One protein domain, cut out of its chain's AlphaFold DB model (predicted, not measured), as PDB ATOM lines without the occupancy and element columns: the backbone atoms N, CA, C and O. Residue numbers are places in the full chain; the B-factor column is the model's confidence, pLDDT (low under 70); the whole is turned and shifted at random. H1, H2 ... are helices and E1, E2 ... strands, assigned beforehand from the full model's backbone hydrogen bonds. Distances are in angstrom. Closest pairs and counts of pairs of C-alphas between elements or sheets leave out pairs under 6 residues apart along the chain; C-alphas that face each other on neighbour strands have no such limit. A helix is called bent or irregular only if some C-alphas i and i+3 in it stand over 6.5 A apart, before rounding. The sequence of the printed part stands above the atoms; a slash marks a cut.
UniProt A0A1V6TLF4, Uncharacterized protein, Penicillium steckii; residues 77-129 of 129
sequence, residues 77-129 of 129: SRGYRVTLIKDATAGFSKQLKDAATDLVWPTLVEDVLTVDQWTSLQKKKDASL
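AT A GLANCE: This is residues 77 to 129 of the 129 residues of an uncharacterized protein of Penicillium steckii (UniProt A0A1V6TLF4). Two short parallel strands, E1 and E2, stand side by side in the middle, with helix H1 to one side and helix H2 running away to the other, where residues 122 to 129 stick out. The printed part has 53 residues, with two named strands and two named helices in the order E1, H1, E2, H2 along the chain; of the 32 residues in named elements helices hold 26 and strands 6, mostly helix, and E1, H1, E2 form a strand-helix-strand unit, two parallel neighbour strands with a helix between them along the chain, whose crossover is right-handed. The whole is loose and flat, with a radius of gyration of the C-alphas of 12.9 A and spans of 41 by 25 by 13 A.

HOW THE PARTS SIT: E1, residues 83 to 85, is parallel to E2, residues 111 to 113, at 23 degrees, with N 84 and O 111 2.9 A apart, within hydrogen-bond range. H1, residues 94 to 107, comes closest to E2 at the C-alphas of Pro 106 and Val 112, 6.5 A apart. H2, residues 115 to 126, comes closest to E1 at the C-alphas of Ile 85 and Val 115, 6.2 A. H1 and H2 are apart. Every O i to N i+4 pair is within hydrogen-bond range in H2, and 7 of 10 in H1.

IN THESE COORDINATES: E1 begins at C-alpha 83 (201.958, 158.028, 141.641) and spans 6.6 A; E2 spans 6.2 A. H1 spans 19.6 A and is only just irregular, with C-alphas 102 and 105 6.8 A apart. H2 spans 16.5 A to C-alpha 126 (195.281, 172.773, 147.486).

THE WHOLE: The C-alphas farthest apart, of Ser 93 and Leu 129, are 41.6 A apart. The printed part has no cut and no long link. Residues 77 to 79 and 128 to 129 have pLDDT under 70.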
ATOM      1  N   SER A  77     196.647 149.792 130.118       47.22
ATOM      2  CA  SER A  77     197.563 150.823 129.578       47.22
ATOM      3  C   SER A  77     196.997 152.185 130.016       47.22
ATOM      4  O   SER A  77     195.778 152.348 130.069       47.22
ATOM      5  N   ARG A  78     197.830 153.134 130.464       59.97
ATOM      6  CA  ARG A  78     197.344 154.335 131.174       59.97
ATOM      7  C   ARG A  78     197.407 155.589 130.299       59.97
ATOM      8  O   ARG A  78     198.432 155.851 129.687       59.97
ATOM      9  N   GLY A  79     196.327 156.376 130.298       62.03
ATOM     10  CA  GLY A  79     196.237 157.717 129.695       62.03
ATOM     11  C   GLY A  79     196.298 158.860 130.721       62.03
ATOM     12  O   GLY A  79     195.832 159.959 130.446       62.03
ATOM     13  N   TYR A  80     196.800 158.588 131.929       80.44
ATOM     14  CA  TYR A  80     196.857 159.518 133.061       80.44
ATOM     15  C   TYR A  80     198.152 159.322 133.860       80.44
ATOM     16  O   TYR A  80     198.687 158.212 133.907       80.44
ATOM     17  N   ARG A  81     198.623 160.393 134.518       86.44
ATOM     18  CA  ARG A  81     199.805 160.374 135.398       86.44
ATOM     19  C   ARG A  81     199.555 159.500 136.626       86.44
ATOM     20  O   ARG A  81     198.488 159.584 137.238       86.44
ATOM     21  N   VAL A  82     200.549 158.713 137.030       90.75
ATOM     22  CA  VAL A  82     200.476 157.790 138.165       90.75
ATOM     23  C   VAL A  82     201.534 158.097 139.213       90.75
ATOM     24  O   VAL A  82     202.722 158.230 138.930       90.75
ATOM     25  N   THR A  83     201.091 158.079 140.466       93.50
ATOM     26  CA  THR A  83     201.958 158.028 141.641       93.50
ATOM     27  C   THR A  83     201.733 156.707 142.375       93.50
ATOM     28  O   THR A  83     200.593 156.376 142.705       93.50
ATOM     29  N   LEU A  84     202.801 155.958 142.656       95.06
ATOM     30  CA  LEU A  84     202.751 154.764 143.511       95.06
ATOM     31  C   LEU A  84     203.246 155.088 144.925       95.06
ATOM     32  O   LEU A  84     204.242 155.790 145.089       95.06
ATOM     33  N   ILE A  85     202.567 154.557 145.949       96.62
ATOM     34  CA  ILE A  85     202.885 154.812 147.362       96.62
ATOM     35  C   ILE A  85     203.628 153.617 147.973       96.62
ATOM     36  O   ILE A  85     203.047 152.559 148.243       96.62
ATOM     37  N   LYS A  86     204.937 153.769 148.185       95.31
ATOM     38  CA  LYS A  86     205.850 152.648 148.475       95.31
ATOM     39  C   LYS A  86     205.794 152.108 149.902       95.31
ATOM     40  O   LYS A  86     206.059 150.928 150.107       95.31
ATOM     41  N   ASP A  87     205.443 152.940 150.876       95.81
ATOM     42  CA  ASP A  87     205.233 152.578 152.289       95.81
ATOM     43  C   ASP A  87     203.773 152.181 152.587       95.81
ATOM     44  O   ASP A  87     203.407 151.867 153.721       95.81
ATOM     45  N   ALA A  88     202.937 152.145 151.549       94.44
ATOM     46  CA  ALA A  88     201.598 151.574 151.566       94.44
ATOM     47  C   ALA A  88     201.498 150.314 150.685       94.44
ATOM     48  O   ALA A  88     200.402 149.910 150.319       94.44
ATOM     49  N   THR A  89     202.624 149.676 150.354       93.62
ATOM     50  CA  THR A  89     202.650 148.436 149.565       93.62
ATOM     51  C   THR A  89     203.444 147.345 150.281       93.62
ATOM     52  O   THR A  89     204.379 147.629 151.027       93.62
ATOM     53  N   ALA A  90     203.083 146.086 150.037       93.31
ATOM     54  CA  ALA A  90     203.794 144.910 150.523       93.31
ATOM     55  C   ALA A  90     204.158 143.977 149.358       93.31
ATOM     56  O   ALA A  90     203.527 144.004 148.302       93.31
ATOM     57  N   GLY A  91     205.172 143.139 149.565       92.44
ATOM     58  CA  GLY A  91     205.564 142.069 148.648       92.44
ATOM     59  C   GLY A  91     205.701 140.742 149.391       92.44
ATOM     60  O   GLY A  91     205.746 140.718 150.619       92.44
ATOM     61  N   PHE A  92     205.809 139.633 148.654       91.88
ATOM     62  CA  PHE A  92     206.002 138.299 149.248       91.88
ATOM     63  C   PHE A  92     207.349 138.136 149.974       91.88
ATOM     64  O   PHE A  92     207.515 137.205 150.756       91.88
ATOM     65  N   SER A  93     208.305 139.036 149.732       95.75
ATOM     66  CA  SER A  93     209.530 139.187 150.519       95.75
ATOM     67  C   SER A  93     209.979 140.647 150.523       95.75
ATOM     68  O   SER A  93     209.571 141.435 149.660       95.75
ATOM     69  N   LYS A  94     210.857 141.008 151.468       95.56
ATOM     70  CA  LYS A  94     211.458 142.348 151.523       95.56
ATOM     71  C   LYS A  94     212.216 142.661 150.233       95.56
ATOM     72  O   LYS A  94     212.026 143.725 149.666       95.56
ATOM     73  N   GLN A  95     212.999 141.708 149.733       97.44
ATOM     74  CA  GLN A  95     213.789 141.859 148.510       97.44
ATOM     75  C   GLN A  95     212.901 142.112 147.289       97.44
ATOM     76  O   GLN A  95     213.211 142.976 146.478       97.44
ATOM     77  N   LEU A  96     211.779 141.390 147.172       96.88
ATOM     78  CA  LEU A  96     210.828 141.602 146.078       96.88
ATOM     79  C   LEU A  96     210.153 142.970 146.180       96.88
ATOM     80  O   LEU A  96     210.000 143.647 145.166       96.88
ATOM     81  N   LYS A  97     209.773 143.387 147.395       96.81
ATOM     82  CA  LYS A  97     209.211 144.721 147.625       96.81
ATOM     83  C   LYS A  97     210.228 145.802 147.255       96.81
ATOM     84  O   LYS A  97     209.866 146.730 146.545       96.81
ATOM     85  N   ASP A  98     211.473 145.682 147.706       96.56
ATOM     86  CA  ASP A  98     212.507 146.696 147.478       96.56
ATOM     87  C   ASP A  98     212.873 146.773 145.990       96.56
ATOM     88  O   ASP A  98     212.878 147.855 145.415       96.56
ATOM     89  N   ALA A  99     213.038 145.633 145.311       97.12
ATOM     90  CA  ALA A  99     213.251 145.614 143.864       97.12
ATOM     91  C   ALA A  99     212.085 146.265 143.098       97.12
ATOM     92  O   ALA A  99     212.308 147.032 142.160       97.12
ATOM     93  N   ALA A 100     210.839 146.000 143.506       95.94
ATOM     94  CA  ALA A 100     209.680 146.645 142.903       95.94
ATOM     95  C   ALA A 100     209.722 148.168 143.099       95.94
ATOM     96  O   ALA A 100     209.574 148.904 142.125       95.94
ATOM     97  N   THR A 101     209.956 148.637 144.329       96.44
ATOM     98  CA  THR A 101     209.848 150.064 144.663       96.44
ATOM     99  C   THR A 101     211.032 150.895 144.197       96.44
ATOM    100  O   THR A 101     210.847 152.069 143.885       96.44
ATOM    101  N   ASP A 102     212.218 150.295 144.137       95.56
ATOM    102  CA  ASP A 102     213.468 151.032 143.952       95.56
ATOM    103  C   ASP A 102     214.028 150.869 142.533       95.56
ATOM    104  O   ASP A 102     214.761 151.739 142.069       95.56
ATOM    105  N   LEU A 103     213.666 149.790 141.825       96.25
ATOM    106  CA  LEU A 103     214.182 149.501 140.481       96.25
ATOM    107  C   LEU A 103     213.084 149.508 139.421       96.25
ATOM    108  O   LEU A 103     213.228 150.158 138.391       96.25
ATOM    109  N   VAL A 104     211.986 148.782 139.651       95.56
ATOM    110  CA  VAL A 104     210.986 148.548 138.595       95.56
ATOM    111  C   VAL A 104     210.042 149.734 138.447       95.56
ATOM    112  O   VAL A 104     209.889 150.272 137.353       95.56
ATOM    113  N   TRP A 105     209.391 150.162 139.525       95.00
ATOM    114  CA  TRP A 105     208.359 151.195 139.448       95.00
ATOM    115  C   TRP A 105     208.834 152.544 138.898       95.00
ATOM    116  O   TRP A 105     208.088 153.098 138.091       95.00
ATOM    117  N   PRO A 106     210.046 153.048 139.209       94.94
ATOM    118  CA  PRO A 106     210.546 154.286 138.606       94.94
ATOM    119  C   PRO A 106     210.641 154.252 137.071       94.94
ATOM    120  O   PRO A 106     210.719 155.301 136.443       94.94
ATOM    121  N   THR A 107     210.628 153.064 136.458       92.19
ATOM    122  CA  THR A 107     210.631 152.903 134.991       92.19
ATOM    123  C   THR A 107     209.230 152.855 134.376       92.19
ATOM    124  O   THR A 107     209.097 152.884 133.155       92.19
ATOM    125  N   LEU A 108     208.180 152.759 135.200       88.38
ATOM    126  CA  LEU A 108     206.797 152.524 134.765       88.38
ATOM    127  C   LEU A 108     205.838 153.665 135.109       88.38
ATOM    128  O   LEU A 108     204.762 153.746 134.516       88.38
ATOM    129  N   VAL A 109     206.164 154.473 136.118       91.00
ATOM    130  CA  VAL A 109     205.301 155.543 136.629       91.00
ATOM    131  C   VAL A 109     206.101 156.810 136.861       91.00
ATOM    132  O   VAL A 109     207.320 156.771 137.013       91.00
ATOM    133  N   GLU A 110     205.406 157.934 136.921       92.38
ATOM    134  CA  GLU A 110     206.048 159.231 137.036       92.38
ATOM    135  C   GLU A 110     206.570 159.516 138.443       92.38
ATOM    136  O   GLU A 110     207.589 160.186 138.576       92.38
ATOM    137  N   ASP A 111     205.896 159.015 139.485       94.50
ATOM    138  CA  ASP A 111     206.318 159.216 140.871       94.50
ATOM    139  C   ASP A 111     206.207 157.935 141.708       94.50
ATOM    140  O   ASP A 111     205.202 157.217 141.670       94.50
ATOM    141  N   VAL A 112     207.206 157.707 142.562       96.56
ATOM    142  CA  VAL A 112     207.166 156.702 143.632       96.56
ATOM    143  C   VAL A 112     207.434 157.402 144.963       96.56
ATOM    144  O   VAL A 112     208.566 157.788 145.255       96.56
ATOM    145  N   LEU A 113     206.394 157.577 145.775       97.19
ATOM    146  CA  LEU A 113     206.417 158.415 146.980       97.19
ATOM    147  C   LEU A 113     206.099 157.620 148.247       97.19
ATOM    148  O   LEU A 113     205.553 156.520 148.189       97.19
ATOM    149  N   THR A 114     206.420 158.187 149.406       97.50
ATOM    150  CA  THR A 114     205.817 157.785 150.685       97.50
ATOM    151  C   THR A 114     204.465 158.468 150.895       97.50
ATOM    152  O   THR A 114     204.158 159.464 150.228       97.50
ATOM    153  N   VAL A 115     203.666 157.981 151.853       96.75
ATOM    154  CA  VAL A 115     202.419 158.652 152.264       96.75
ATOM    155  C   VAL A 115     202.698 160.107 152.641       96.75
ATOM    156  O   VAL A 115     201.991 160.996 152.182       96.75
ATOM    157  N   ASP A 116     203.761 160.365 153.406       96.44
ATOM    158  CA  ASP A 116     204.108 161.717 153.854       96.44
ATOM    159  C   ASP A 116     204.452 162.643 152.681       96.44
ATOM    160  O   ASP A 116     203.930 163.755 152.591       96.44
ATOM    161  N   GLN A 117     205.275 162.167 151.742       97.00
ATOM    162  CA  GLN A 117     205.638 162.926 150.544       97.00
ATOM    163  C   GLN A 117     204.406 163.253 149.694       97.00
ATOM    164  O   GLN A 117     204.246 164.390 149.245       97.00
ATOM    165  N   TRP A 118     203.518 162.275 149.503       96.81
ATOM    166  CA  TRP A 118     202.277 162.470 148.762       96.81
ATOM    167  C   TRP A 118     201.338 163.454 149.470       96.81
ATOM    168  O   TRP A 118     200.846 164.384 148.834       96.81
ATOM    169  N   THR A 119     201.139 163.330 150.784       95.12
ATOM    170  CA  THR A 119     200.296 164.254 151.555       95.12
ATOM    171  C   THR A 119     200.827 165.688 151.489       95.12
ATOM    172  O   THR A 119     200.049 166.620 151.285       95.12
ATOM    173  N   SER A 120     202.144 165.889 151.611       94.81
ATOM    174  CA  SER A 120     202.753 167.214 151.447       94.81
ATOM    175  C   SER A 120     202.555 167.781 150.041       94.81
ATOM    176  O   SER A 120     202.321 168.980 149.901       94.81
ATOM    177  N   LEU A 121     202.630 166.940 149.004       93.88
ATOM    178  CA  LEU A 121     202.377 167.349 147.621       93.88
ATOM    179  C   LEU A 121     200.931 167.832 147.437       93.88
ATOM    180  O   LEU A 121     200.725 168.894 146.855       93.88
ATOM    181  N   GLN A 122     199.941 167.085 147.939       92.81
ATOM    182  CA  GLN A 122     198.533 167.461 147.768       92.81
ATOM    183  C   GLN A 122     198.187 168.752 148.512       92.81
ATOM    184  O   GLN A 122     197.558 169.631 147.934       92.81
ATOM    185  N   LYS A 123     198.680 168.927 149.746       90.00
ATOM    186  CA  LYS A 123     198.457 170.162 150.522       90.00
ATOM    187  C   LYS A 123     199.014 171.406 149.830       90.00
ATOM    188  O   LYS A 123     198.407 172.466 149.894       90.00
ATOM    189  N   LYS A 124     200.158 171.284 149.146       89.25
ATOM    190  CA  LYS A 124     200.723 172.388 148.354       89.25
ATOM    191  C   LYS A 124     199.858 172.745 147.146       89.25
ATOM    192  O   LYS A 124     199.762 173.921 146.828       89.25
ATOM    193  N   LYS A 125     199.261 171.748 146.483       84.25
ATOM    194  CA  LYS A 125     198.354 171.972 145.346       84.25
ATOM    195  C   LYS A 125     197.067 172.661 145.790       84.25
ATOM    196  O   LYS A 125     196.653 173.617 145.150       84.25
ATOM    197  N   ASP A 126     196.496 172.204 146.900       80.31
ATOM    198  CA  ASP A 126     195.281 172.773 147.486       80.31
ATOM    199  C   ASP A 126     195.480 174.239 147.908       80.31
ATOM    200  O   ASP A 126     194.679 175.095 147.569       80.31
ATOM    201  N   ALA A 127     196.621 174.566 148.527       75.31
ATOM    202  CA  ALA A 127     196.962 175.940 148.913       75.31
ATOM    203  C   ALA A 127     197.320 176.878 147.737       75.31
ATOM    204  O   ALA A 127     197.574 178.060 147.961       75.31
ATOM    205  N   SER A 128     197.428 176.350 146.514       66.94
ATOM    206  CA  SER A 128     197.743 177.125 145.301       66.94
ATOM    207  C   SER A 128     196.526 177.403 144.411       66.94
ATOM    208  O   SER A 128     196.689 177.995 143.342       66.94
ATOM    209  N   LEU A 129     195.343 176.957 144.844       51.16
ATOM    210  CA  LEU A 129     194.033 177.238 144.253       51.16
ATOM    211  C   LEU A 129     193.315 178.321 145.067       51.16
ATOM    212  O   LEU A 129     192.549 179.083 144.437       51.16
TER     213      LEU A 129